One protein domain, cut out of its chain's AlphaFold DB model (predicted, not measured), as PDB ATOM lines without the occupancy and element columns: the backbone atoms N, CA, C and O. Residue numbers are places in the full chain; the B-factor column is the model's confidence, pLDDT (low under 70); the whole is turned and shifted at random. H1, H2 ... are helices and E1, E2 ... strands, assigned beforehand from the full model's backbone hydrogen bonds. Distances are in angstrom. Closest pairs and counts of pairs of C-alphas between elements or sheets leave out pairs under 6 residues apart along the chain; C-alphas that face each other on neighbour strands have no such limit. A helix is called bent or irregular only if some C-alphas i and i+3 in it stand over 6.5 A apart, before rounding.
ATOM      1  N   GLN A   3     102.149 -63.797-217.302       91.00
ATOM      2  CA  GLN A   3     103.453 -63.230-216.950       91.00
ATOM      3  C   GLN A   3     103.932 -63.858-215.637       91.00
ATOM      4  O   GLN A   3     103.121 -64.153-214.762       91.00
ATOM      5  N   GLU A   4     105.234 -64.089-215.510       92.19
ATOM      6  CA  GLU A   4     105.838 -64.760-214.355       92.19
ATOM      7  C   GLU A   4     106.815 -63.823-213.650       92.19
ATOM      8  O   GLU A   4     107.488 -63.034-214.314       92.19
ATOM      9  N   ASN A   5     106.921 -63.943-212.323       89.81
ATOM     10  CA  ASN A   5     107.874 -63.183-211.502       89.81
ATOM     11  C   ASN A   5     107.744 -61.651-211.667       89.81
ATOM     12  O   ASN A   5     108.744 -60.941-211.793       89.81
ATOM     13  N   VAL A   6     106.507 -61.149-211.678       90.56
ATOM     14  CA  VAL A   6     106.174 -59.739-211.922       90.56
ATOM     15  C   VAL A   6     105.683 -59.031-210.664       90.56
ATOM     16  O   VAL A   6     105.071 -59.636-209.780       90.56
ATOM     17  N   TRP A   7     105.904 -57.718-210.621       87.50
ATOM     18  CA  TRP A   7     105.249 -56.847-209.650       87.50
ATOM     19  C   TRP A   7     103.843 -56.503-210.123       87.50
ATOM     20  O   TRP A   7     103.624 -56.153-211.283       87.50
ATOM     21  N   ILE A   8     102.890 -56.576-209.207       87.25
ATOM     22  CA  ILE A   8     101.477 -56.345-209.464       87.25
ATOM     23  C   ILE A   8     100.992 -55.323-208.453       87.25
ATOM     24  O   ILE A   8     101.140 -55.527-207.251       87.25
ATOM     25  N   ARG A   9     100.376 -54.248-208.937       86.88
ATOM     26  CA  ARG A   9      99.736 -53.250-208.087       86.88
ATOM     27  C   ARG A   9      98.240 -53.258-208.328       86.88
ATOM     28  O   ARG A   9      97.781 -53.036-209.449       86.88
ATOM     29  N   LEU A  10      97.486 -53.458-207.255       84.50
ATOM     30  CA  LEU A  10      96.066 -53.153-207.221       84.50
ATOM     31  C   LEU A  10      95.895 -51.817-206.506       84.50
ATOM     32  O   LEU A  10      96.082 -51.759-205.299       84.50
ATOM     33  N   ALA A  11      95.563 -50.754-207.232       80.56
ATOM     34  CA  ALA A  11      95.433 -49.404-206.686       80.56
ATOM     35  C   ALA A  11      94.006 -48.887-206.839       80.56
ATOM     36  O   ALA A  11      93.378 -49.090-207.876       80.56
ATOM     37  N   GLY A  12      93.494 -48.181-205.838       76.56
ATOM     38  CA  GLY A  12      92.182 -47.557-205.909       76.56
ATOM     39  C   GLY A  12      92.154 -46.171-205.290       76.56
ATOM     40  O   GLY A  12      92.804 -45.905-204.283       76.56
ATOM     41  N   ASN A  13      91.388 -45.267-205.895       75.06
ATOM     42  CA  ASN A  13      91.229 -43.910-205.385       75.06
ATOM     43  C   ASN A  13      90.206 -43.909-204.238       75.06
ATOM     44  O   ASN A  13      89.016 -44.137-204.475       75.06
ATOM     45  N   ALA A  14      90.624 -43.616-203.000       67.81
ATOM     46  CA  ALA A  14      89.729 -43.687-201.837       67.81
ATOM     47  C   ALA A  14      88.475 -42.813-201.964       67.81
ATOM     48  O   ALA A  14      87.405 -43.196-201.487       67.81
ATOM     49  N   ARG A  15      88.566 -41.653-202.628       66.69
ATOM     50  CA  ARG A  15      87.403 -40.783-202.844       66.69
ATOM     51  C   ARG A  15      86.398 -41.440-203.790       66.69
ATOM     52  O   ARG A  15      85.209 -41.449-203.483       66.69
ATOM     53  N   GLN A  16      86.851 -42.007-204.904       71.25
ATOM     54  CA  GLN A  16      85.988 -42.717-205.856       71.25
ATOM     55  C   GLN A  16      85.413 -44.007-205.263       71.25
ATOM     56  O   GLN A  16      84.237 -44.302-205.483       71.25
ATOM     57  N   ILE A  17      86.201 -44.724-204.452       66.12
ATOM     58  CA  ILE A  17      85.733 -45.875-203.671       66.12
ATOM     59  C   ILE A  17      84.587 -45.447-202.746       66.12
ATOM     60  O   ILE A  17      83.512 -46.044-202.796       66.12
ATOM     61  N   LYS A  18      84.785 -44.379-201.958       65.25
ATOM     62  CA  LYS A  18      83.783 -43.840-201.023       65.25
ATOM     63  C   LYS A  18      82.505 -43.375-201.723       65.25
ATOM     64  O   LYS A  18      81.420 -43.534-201.175       65.25
ATOM     65  N   LEU A  19      82.631 -42.795-202.915       70.00
ATOM     66  CA  LEU A  19      81.500 -42.319-203.718       70.00
ATOM     67  C   LEU A  19      80.815 -43.425-204.531       70.00
ATOM     68  O   LEU A  19      79.814 -43.161-205.188       70.00
ATOM     69  N   GLY A  20      81.341 -44.651-204.512       63.28
ATOM     70  CA  GLY A  20      80.760 -45.758-205.257       63.28
ATOM     71  C   GLY A  20      80.881 -45.632-206.783       63.28
ATOM     72  O   GLY A  20      80.090 -46.246-207.498       63.28
ATOM     73  N   ALA A  21      81.854 -44.870-207.296       69.81
ATOM     74  CA  ALA A  21      82.069 -44.693-208.741       69.81
ATOM     75  C   ALA A  21      82.355 -46.035-209.443       69.81
ATOM     76  O   ALA A  21      82.744 -46.985-208.795       69.81
ATOM     77  N   THR A  22      82.187 -46.194-210.750       62.16
ATOM     78  CA  THR A  22      82.463 -47.488-211.418       62.16
ATOM     79  C   THR A  22      83.959 -47.806-211.546       62.16
ATOM     80  O   THR A  22      84.346 -48.966-211.465       62.16
ATOM     81  N   GLU A  23      84.815 -46.790-211.657       64.62
ATOM     82  CA  GLU A  23      86.254 -46.920-211.952       64.62
ATOM     83  C   GLU A  23      87.126 -46.816-210.691       64.62
ATOM     84  O   GLU A  23      88.034 -45.996-210.589       64.62
ATOM     85  N   ARG A  24      86.800 -47.607-209.667       74.69
ATOM     86  CA  ARG A  24      87.393 -47.444-208.327       74.69
ATOM     87  C   ARG A  24      88.795 -48.028-208.210       74.69
ATOM     88  O   ARG A  24      89.557 -47.564-207.366       74.69
ATOM     89  N   TRP A  25      89.086 -49.062-208.998       79.25
ATOM     90  CA  TRP A  25      90.266 -49.911-208.862       79.25
ATOM     91  C   TRP A  25      90.954 -50.124-210.205       79.25
ATOM     92  O   TRP A  25      90.309 -50.269-211.247       79.25
ATOM     93  N   ARG A  26      92.279 -50.168-210.156       84.62
ATOM     94  CA  ARG A  26      93.168 -50.365-211.291       84.62
ATOM     95  C   ARG A  26      94.147 -51.474-210.976       84.62
ATOM     96  O   ARG A  26      94.658 -51.563-209.862       84.62
ATOM     97  N   PHE A  27      94.408 -52.281-211.984       85.62
ATOM     98  CA  PHE A  27      95.352 -53.374-211.958       85.62
ATOM     99  C   PHE A  27      96.508 -53.049-212.895       85.62
ATOM    100  O   PHE A  27      96.302 -52.788-214.080       85.62
ATOM    101  N   ILE A  28      97.715 -53.020-212.341       87.19
ATOM    102  CA  ILE A  28      98.935 -52.595-213.026       87.19
ATOM    103  C   ILE A  28      99.945 -53.734-212.911       87.19
ATOM    104  O   ILE A  28     100.205 -54.217-211.810       87.19
ATOM    105  N   ILE A  29     100.526 -54.147-214.036       87.31
ATOM    106  CA  ILE A  29     101.564 -55.183-214.084       87.31
ATOM    107  C   ILE A  29     102.885 -54.517-214.465       87.31
ATOM    108  O   ILE A  29     102.920 -53.691-215.372       87.31
ATOM    109  N   ASN A  30     103.959 -54.834-213.740       84.56
ATOM    110  CA  ASN A  30     105.303 -54.269-213.917       84.56
ATOM    111  C   ASN A  30     105.377 -52.734-213.895       84.56
ATOM    112  O   ASN A  30     106.356 -52.161-214.354       84.56
ATOM    113  N   ARG A  31     104.372 -52.057-213.321       70.94
ATOM    114  CA  ARG A  31     104.261 -50.582-213.329       70.94
ATOM    115  C   ARG A  31     104.157 -49.987-214.737       70.94
ATOM    116  O   ARG A  31     104.362 -48.789-214.909       70.94
ATOM    117  N   GLU A  32     103.822 -50.807-215.726       72.00
ATOM    118  CA  GLU A  32     103.679 -50.387-217.114       72.00
ATOM    119  C   GLU A  32     102.216 -50.075-217.441       72.00
ATOM    120  O   GLU A  32     101.283 -50.667-216.892       72.00
ATOM    121  N   ALA A  33     102.016 -49.134-218.366       60.41
ATOM    122  CA  ALA A  33     100.741 -48.972-219.048       60.41
ATOM    123  C   ALA A  33     100.600 -50.081-220.115       60.41
ATOM    124  O   ALA A  33     101.592 -50.416-220.763       60.41
ATOM    125  N   PRO A  34      99.393 -50.623-220.364       70.19
ATOM    126  CA  PRO A  34      98.091 -50.095-219.953       70.19
ATOM    127  C   PRO A  34      97.616 -50.562-218.566       70.19
ATOM    128  O   PRO A  34      97.761 -51.723-218.194       70.19
ATOM    129  N   GLU A  35      96.964 -49.654-217.835       79.56
ATOM    130  CA  GLU A  35      96.228 -49.980-216.608       79.56
ATOM    131  C   GLU A  35      94.946 -50.758-216.957       79.56
ATOM    132  O   GLU A  35      94.181 -50.351-217.835       79.56
ATOM    133  N   ILE A  36      94.677 -51.860-216.255       84.44
ATOM    134  CA  ILE A  36      93.462 -52.663-216.437       84.44
ATOM    135  C   ILE A  36      92.425 -52.223-215.397       84.44
ATOM    136  O   ILE A  36      92.690 -52.256-214.194       84.44
ATOM    137  N   GLN A  37      91.235 -51.806-215.837       83.44
ATOM    138  CA  GLN A  37      90.145 -51.467-214.917       83.44
ATOM    139  C   GLN A  37      89.626 -52.715-214.197       83.44
ATOM    140  O   GLN A  37      89.371 -53.747-214.817       83.44
ATOM    141  N   VAL A  38      89.422 -52.595-212.886       78.56
ATOM    142  CA  VAL A  38      88.923 -53.680-212.036       78.56
ATOM    143  C   VAL A  38      87.549 -53.313-211.502       78.56
ATOM    144  O   VAL A  38      87.386 -52.337-210.769       78.56
ATOM    145  N   THR A  39      86.548 -54.117-211.847       76.94
ATOM    146  CA  THR A  39      85.169 -53.932-211.375       76.94
ATOM    147  C   THR A  39      84.959 -54.502-209.975       76.94
ATOM    148  O   THR A  39      84.169 -53.966-209.198       76.94
ATOM    149  N   ASN A  40      85.673 -55.576-209.635       71.88
ATOM    150  CA  ASN A  40      85.628 -56.222-208.332       71.88
ATOM    151  C   ASN A  40      86.940 -56.969-208.059       71.88
ATOM    152  O   ASN A  40      87.588 -57.444-208.989       71.88
ATOM    153  N   TRP A  41      87.316 -57.105-206.791       75.19
ATOM    154  CA  TRP A  41      88.478 -57.883-206.375       75.19
ATOM    155  C   TRP A  41      88.262 -58.489-204.990       75.19
ATOM    156  O   TRP A  41      87.426 -58.039-204.206       75.19
ATOM    157  N   ARG A  42      89.045 -59.521-204.685       69.31
ATOM    158  CA  ARG A  42      89.082 -60.160-203.372       69.31
ATOM    159  C   ARG A  42      90.507 -60.614-203.087       69.31
ATOM    160  O   ARG A  42      91.059 -61.380-203.867       69.31
ATOM    161  N   VAL A  43      91.071 -60.180-201.964       65.69
ATOM    162  CA  VAL A  43      92.306 -60.746-201.399       65.69
ATOM    163  C   VAL A  43      91.933 -61.483-200.118       65.69
ATOM    164  O   VAL A  43      91.073 -61.034-199.361       65.69
ATOM    165  N   LEU A  44      92.550 -62.638-199.896       55.56
ATOM    166  CA  LEU A  44      92.443 -63.408-198.662       55.56
ATOM    167  C   LEU A  44      93.842 -63.486-198.047       55.56
ATOM    168  O   LEU A  44      94.763 -63.937-198.721       55.56
ATOM    169  N   GLY A  45      94.011 -63.035-196.802       59.94
ATOM    170  CA  GLY A  45      95.314 -63.007-196.134       59.94
ATOM    171  C   GLY A  45      95.352 -62.089-194.911       59.94
ATOM    172  O   GLY A  45      94.313 -61.593-194.472       59.94
ATOM    173  N   ILE A  46      96.555 -61.877-194.371       50.00
ATOM    174  CA  ILE A  46      96.849 -60.918-193.297       50.00
ATOM    175  C   ILE A  46      97.557 -59.720-193.939       50.00
ATOM    176  O   ILE A  46      98.535 -59.914-194.655       50.00
ATOM    177  N   THR A  47      97.050 -58.510-193.709       50.12
ATOM    178  CA  THR A  47      97.659 -57.243-194.149       50.12
ATOM    179  C   THR A  47      98.186 -56.485-192.934       50.12
ATOM    180  O   THR A  47      97.539 -56.532-191.884       50.12
ATOM    181  N   ASP A  48      99.276 -55.736-193.070       49.75
ATOM    182  CA  ASP A  48      99.756 -54.805-192.041       49.75
ATOM    183  C   ASP A  48      99.764 -53.344-192.537       49.75
ATOM    184  O   ASP A  48      99.326 -53.034-193.648       49.75
ATOM    185  N   GLY A  49     100.158 -52.418-191.656       47.69
ATOM    186  CA  GLY A  49     100.106 -50.974-191.909       47.69
ATOM    187  C   GLY A  49     100.989 -50.502-193.069       47.69
ATOM    188  O   GLY A  49     100.684 -49.465-193.656       47.69
ATOM    189  N   ASP A  50     102.004 -51.279-193.460       53.19
ATOM    190  CA  ASP A  50     102.879 -50.962-194.596       53.19
ATOM    191  C   ASP A  50     102.171 -51.206-195.941       53.19
ATOM    192  O   ASP A  50     102.596 -50.712-196.986       53.19
ATOM    193  N   ASN A  51     101.035 -51.916-195.935       48.66
ATOM    194  CA  ASN A  51     100.182 -52.101-197.111       48.66
ATOM    195  C   ASN A  51      99.219 -50.930-197.369       48.66
ATOM    196  O   ASN A  51      98.475 -50.964-198.344       48.66
ATOM    197  N   PHE A  52      99.195 -49.902-196.516       50.00
ATOM    198  CA  PHE A  52      98.311 -48.741-196.662       50.00
ATOM    199  C   PHE A  52      99.110 -47.440-196.588       50.00
ATOM    200  O   PHE A  52      98.966 -46.647-195.659       50.00
ATOM    201  N   ILE A  53      99.947 -47.203-197.595       53.25
ATOM    202  CA  ILE A  53     100.728 -45.968-197.693       53.25
ATOM    203  C   ILE A  53      99.920 -44.926-198.488       53.25
ATOM    204  O   ILE A  53      99.441 -45.225-199.582       53.25
ATOM    205  N   PRO A  54      99.736 -43.695-197.980       53.28
ATOM    206  CA  PRO A  54      99.146 -42.613-198.758       53.28
ATOM    207  C   PRO A  54     100.065 -42.231-199.924       53.28
ATOM    208  O   PRO A  54     101.244 -41.952-199.733       53.28
ATOM    209  N   GLY A  55      99.521 -42.186-201.138       53.06
ATOM    210  CA  GLY A  55     100.226 -41.635-202.296       53.06
ATOM    211  C   GLY A  55     100.100 -40.119-202.362       53.06
ATOM    212  O   GLY A  55      99.022 -39.578-202.110       53.06
ATOM    213  N   THR A  56     101.179 -39.451-202.753       52.81
ATOM    214  CA  THR A  56     101.195 -38.047-203.179       52.81
ATOM    215  C   THR A  56     101.244 -37.969-204.701       52.81
ATOM    216  O   THR A  56     101.874 -38.796-205.361       52.81
ATOM    217  N   ASP A  57     100.545 -36.991-205.276       50.62
ATOM    218  CA  ASP A  57     100.675 -36.687-206.701       50.62
ATOM    219  C   ASP A  57     102.025 -35.982-207.002       50.62
ATOM    220  O   ASP A  57     102.753 -35.611-206.073       50.62
ATOM    221  N   PRO A  58     102.394 -35.783-208.285       47.66
ATOM    222  CA  PRO A  58     103.632 -35.091-208.666       47.66
ATOM    223  C   PRO A  58     103.744 -33.639-208.170       47.66
ATOM    224  O   PRO A  58     104.820 -33.050-208.245       47.66
ATOM    225  N   GLU A  59     102.649 -33.055-207.683       57.59
ATOM    226  CA  GLU A  59     102.560 -31.684-207.172       57.59
ATOM    227  C   GLU A  59     102.634 -31.645-205.631       57.59
ATOM    228  O   GLU A  59     102.553 -30.575-205.027       57.59
ATOM    229  N   GLY A  60     102.818 -32.804-204.984       56.69
ATOM    230  CA  GLY A  60     102.927 -32.940-203.532       56.69
ATOM    231  C   GLY A  60     101.589 -32.832-202.801       56.69
ATOM    232  O   GLY A  60     101.567 -32.668-201.581       56.69
ATOM    233  N   LYS A  61     100.462 -32.907-203.514       55.19
ATOM    234  CA  LYS A  61      99.135 -32.787-202.922       55.19
ATOM    235  C   LYS A  61      98.610 -34.162-202.527       55.19
ATOM    236  O   LYS A  61      98.530 -35.088-203.334       55.19
ATOM    237  N   GLU A  62      98.204 -34.281-201.264       52.03
ATOM    238  CA  GLU A  62      97.557 -35.472-200.700       52.03
ATOM    239  C   GLU A  62      96.112 -35.605-201.212       52.03
ATOM    240  O   GLU A  62      95.132 -35.562-200.461       52.03
ATOM    241  N   PHE A  63      95.922 -35.715-202.525       44.47
ATOM    242  CA  PHE A  63      94.610 -36.033-203.061       44.47
ATOM    243  C   PHE A  63      94.311 -37.517-202.877       44.47
ATOM    244  O   PHE A  63      94.562 -38.340-203.747       44.47
ATOM    245  N   GLY A  64      93.659 -37.813-201.753       48.56
ATOM    246  CA  GLY A  64      92.790 -38.971-201.581       48.56
ATOM    247  C   GLY A  64      93.522 -40.298-201.648       48.56
ATOM    248  O   GLY A  64      93.543 -40.904-202.711       48.56
ATOM    249  N   PHE A  65      94.023 -40.741-200.487       50.53
ATOM    250  CA  PHE A  65      94.517 -42.088-200.181       50.53
ATOM    251  C   PHE A  65      94.358 -43.054-201.361       50.53
ATOM    252  O   PHE A  65      93.283 -43.621-201.577       50.53
ATOM    253  N   VAL A  66      95.400 -43.194-202.179       57.06
ATOM    254  CA  VAL A  66      95.443 -44.325-203.098       57.06
ATOM    255  C   VAL A  66      95.659 -45.530-202.198       57.06
ATOM    256  O   VAL A  66      96.745 -45.714-201.670       57.06
ATOM    257  N   ALA A  67      94.608 -46.301-201.938       65.44
ATOM    258  CA  ALA A  67      94.790 -47.592-201.301       65.44
ATOM    259  C   ALA A  67      95.420 -48.483-202.367       65.44
ATOM    260  O   ALA A  67      94.777 -48.740-203.388       65.44
ATOM    261  N   TRP A  68      96.674 -48.895-202.181       74.12
ATOM    262  CA  TRP A  68      97.299 -49.855-203.079       74.12
ATOM    263  C   TRP A  68      97.803 -51.078-202.342       74.12
ATOM    264  O   TRP A  68      98.257 -50.998-201.212       74.12
ATOM    265  N   ILE A  69      97.744 -52.210-203.026       78.44
ATOM    266  CA  ILE A  69      98.336 -53.464-202.586       78.44
ATOM    267  C   ILE A  69      99.369 -53.828-203.643       78.44
ATOM    268  O   ILE A  69      99.007 -54.069-204.799       78.44
ATOM    269  N   ASP A  70     100.640 -53.831-203.244       82.00
ATOM    270  CA  ASP A  70     101.729 -54.359-204.060       82.00
ATOM    271  C   ASP A  70     101.927 -55.840-203.751       82.00
ATOM    272  O   ASP A  70     101.970 -56.261-202.598       82.00
ATOM    273  N   MET A  71     102.030 -56.632-204.808       85.19
ATOM    274  CA  MET A  71     102.192 -58.077-204.761       85.19
ATOM    275  C   MET A  71     103.298 -58.480-205.729       85.19
ATOM    276  O   MET A  71     103.478 -57.848-206.772       85.19
ATOM    277  N   TYR A  72     104.001 -59.561-205.413       86.12
ATOM    278  CA  TYR A  72     104.966 -60.178-206.314       86.12
ATOM    279  C   TYR A  72     104.567 -61.622-206.595       86.12
ATOM    280  O   TYR A  72     104.202 -62.364-205.678       86.12
ATOM    281  N   GLY A  73     104.609 -62.025-207.862       88.38
ATOM    282  CA  GLY A  73     104.231 -63.381-208.232       88.38
ATOM    283  C   GLY A  73     103.993 -63.587-209.717       88.38
ATOM    284  O   GLY A  73     104.435 -62.810-210.561       88.38
ATOM    285  N   ASP A  74     103.277 -64.661-210.028       90.38
ATOM    286  CA  ASP A  74     102.836 -64.967-211.385       90.38
ATOM    287  C   ASP A  74     101.402 -64.487-211.580       90.38
ATOM    288  O   ASP A  74     100.556 -64.685-210.707       90.38
ATOM    289  N   VAL A  75     101.116 -63.901-212.741       90.38
ATOM    290  CA  VAL A  75      99.772 -63.478-213.129       90.38
ATOM    291  C   VAL A  75      99.329 -64.196-214.393       90.38
ATOM    292  O   VAL A  75     100.041 -64.263-215.399       90.38
ATOM    293  N   PHE A  76      98.102 -64.694-214.359       91.88
ATOM    294  CA  PHE A  76      97.417 -65.266-215.500       91.88
ATOM    295  C   PHE A  76      96.027 -64.645-215.622       91.88
ATOM    296  O   PHE A  76      95.255 -64.669-214.672       91.88
ATOM    297  N   ILE A  77      95.718 -64.057-216.777       89.88
ATOM    298  CA  ILE A  77      94.404 -63.476-217.072       89.88
ATOM    299  C   ILE A  77      93.681 -64.355-218.089       89.88
ATOM    300  O   ILE A  77      94.167 -64.500-219.221       89.88
ATOM    301  N   GLU A  78      92.523 -64.870-217.684       91.50
ATOM    302  CA  GLU A  78      91.607 -65.718-218.454       91.50
ATOM    303  C   GLU A  78      90.165 -65.282-218.166       91.50
ATOM    304  O   GLU A  78      89.832 -64.966-217.028       91.50
ATOM    305  N   ASP A  79      89.332 -65.172-219.205       90.50
ATOM    306  CA  ASP A  79      87.909 -64.802-219.100       90.50
ATOM    307  C   ASP A  79      87.610 -63.553-218.243       90.50
ATOM    308  O   ASP A  79      86.600 -63.459-217.547       90.50
ATOM    309  N   GLY A  80      88.503 -62.557-218.294       86.19
ATOM    310  CA  GLY A  80      88.374 -61.310-217.529       86.19
ATOM    311  C   GLY A  80      88.720 -61.436-216.040       86.19
ATOM    312  O   GLY A  80      88.545 -60.475-215.293       86.19
ATOM    313  N   VAL A  81      89.239 -62.585-215.608       86.19
ATOM    314  CA  VAL A  81      89.681 -62.854-214.239       86.19
ATOM    315  C   VAL A  81      91.205 -62.904-214.198       86.19
ATOM    316  O   VAL A  81      91.840 -63.633-214.957       86.19
ATOM    317  N   ALA A  82      91.805 -62.124-213.297       88.25
ATOM    318  CA  ALA A  82      93.231 -62.202-213.001       88.25
ATOM    319  C   ALA A  82      93.475 -63.196-211.857       88.25
ATOM    320  O   ALA A  82      93.070 -62.970-210.717       88.25
ATOM    321  N   HIS A  83      94.159 -64.290-212.168       89.12
ATOM    322  CA  HIS A  83      94.665 -65.273-211.222       89.12
ATOM    323  C   HIS A  83      96.101 -64.910-210.849       89.12
ATOM    324  O   HIS A  83      96.937 -64.720-211.734       89.12
ATOM    325  N   ILE A  84      96.383 -64.807-209.550       87.31
ATOM    326  CA  ILE A  84      97.694 -64.403-209.034       87.31
ATOM    327  C   ILE A  84      98.216 -65.491-208.099       87.31
ATOM    328  O   ILE A  84      97.555 -65.831-207.117       87.31
ATOM    329  N   THR A  85      99.412 -65.997-208.380       87.81
ATOM    330  CA  THR A  85     100.149 -66.896-207.486       87.81
ATOM    331  C   THR A  85     101.280 -66.111-206.840       87.81
ATOM    332  O   THR A  85     102.248 -65.762-207.515       87.81
ATOM    333  N   LEU A  86     101.151 -65.823-205.544       85.19
ATOM    334  CA  LEU A  86     102.143 -65.057-204.786       85.19
ATOM    335  C   LEU A  86     103.457 -65.834-204.634       85.19
ATOM    336  O   LEU A  86     103.454 -67.051-204.443       85.19
ATOM    337  N   LYS A  87     104.572 -65.107-204.686       82.94
ATOM    338  CA  LYS A  87     105.931 -65.618-204.473       82.94
ATOM    339  C   LYS A  87     106.674 -64.736-203.477       82.94
ATOM    340  O   LYS A  87     106.261 -63.611-203.205       82.94
TER     341      LYS A  87
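What this domain is: This is residues 3 to 87 of the 95 residues of an uncharacterized protein of Candidatus Harrisonbacteria bacterium CG10_big_fil_rev_8_21_14_0_10_49_15 (UniProt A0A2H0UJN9). Look first for one strongly twisted antiparallel sheet of five strands, sharply bent where its two longest strands, E1 and E4, turn together near residues 6 and 73; beyond that bend E4 and E5 form a hairpin, while E2 and E3 form another on the other side of E1. A long loop, residues 39 to 65, swings from edge strand E3 to E4 and reaches one far end of the domain, and the short helix H1 sits at the end of E1. The printed part has 85 residues with one named helix and five named strands, along the chain E1 H1 E2 E3 E4 E5, and the sheet order is E3 E2 E1 E4 E5. The class is mostly strand; the whole is compact, with a radius of gyration of the C-alphas of 13.3 A and spans of 35 by 26 by 26 A.

How they stand to each other: Start at the inner strands E1, residues 3 to 13, and E4, residues 66 to 78, which are antiparallel at 142 degrees. N 8 and O 71 lie within hydrogen-bond range at 2.8 A. E1 bends by 84 degrees at residue 6 and E4 by 100 degrees at residue 73, and the C-alphas of these two residues face each other at 5.5 A. On the other side of E1 from E4 find E2, residues 25 to 29, antiparallel to E1 at 156 degrees, with N 26 and O 11 2.8 A apart. E3, residues 32 to 38, is an edge strand and forms a hairpin with E2; N 27 and O 36 are 2.8 A apart. The other edge strand, E5, residues 81 to 86, forms a hairpin with E4, with N 83 and O 76 2.8 A apart. E5 is apart from E2 and from E3. H1, residues 14 to 18, only grazes the sheet with its residues 14 to 17; its closest C-alpha to E4 is that of Ala 14, 5.9 A from that of Val 66. In H1 every O i to N i+4 pair is within hydrogen-bond range.

Where its parts are: Find C-alpha 3 at (103.453, -63.230, -216.950), where E1 begins; it runs 25.6 A to C-alpha 13, and H1 follows for 6.0 A. E2 measures 13.5 A and E3 15.9 A. E4 begins at C-alpha 66, at (95.443, -44.325, -203.098), and runs 26.6 A. E5 covers 15.8 A and ends at C-alpha 86, at (102.143, -65.057, -204.786).

The domain as a whole: Look to the C-alphas of Gly 60 and Asp 79 for the two farthest apart, 38.5 A. The printed part has no cut. The link from E3 to E4 is long, with 27 residues. The mean pLDDT of the printed part is 72.3, and it is under 70 at residues 14 to 15, 17 to 18, 20 to 23, 33 and 42 to 67.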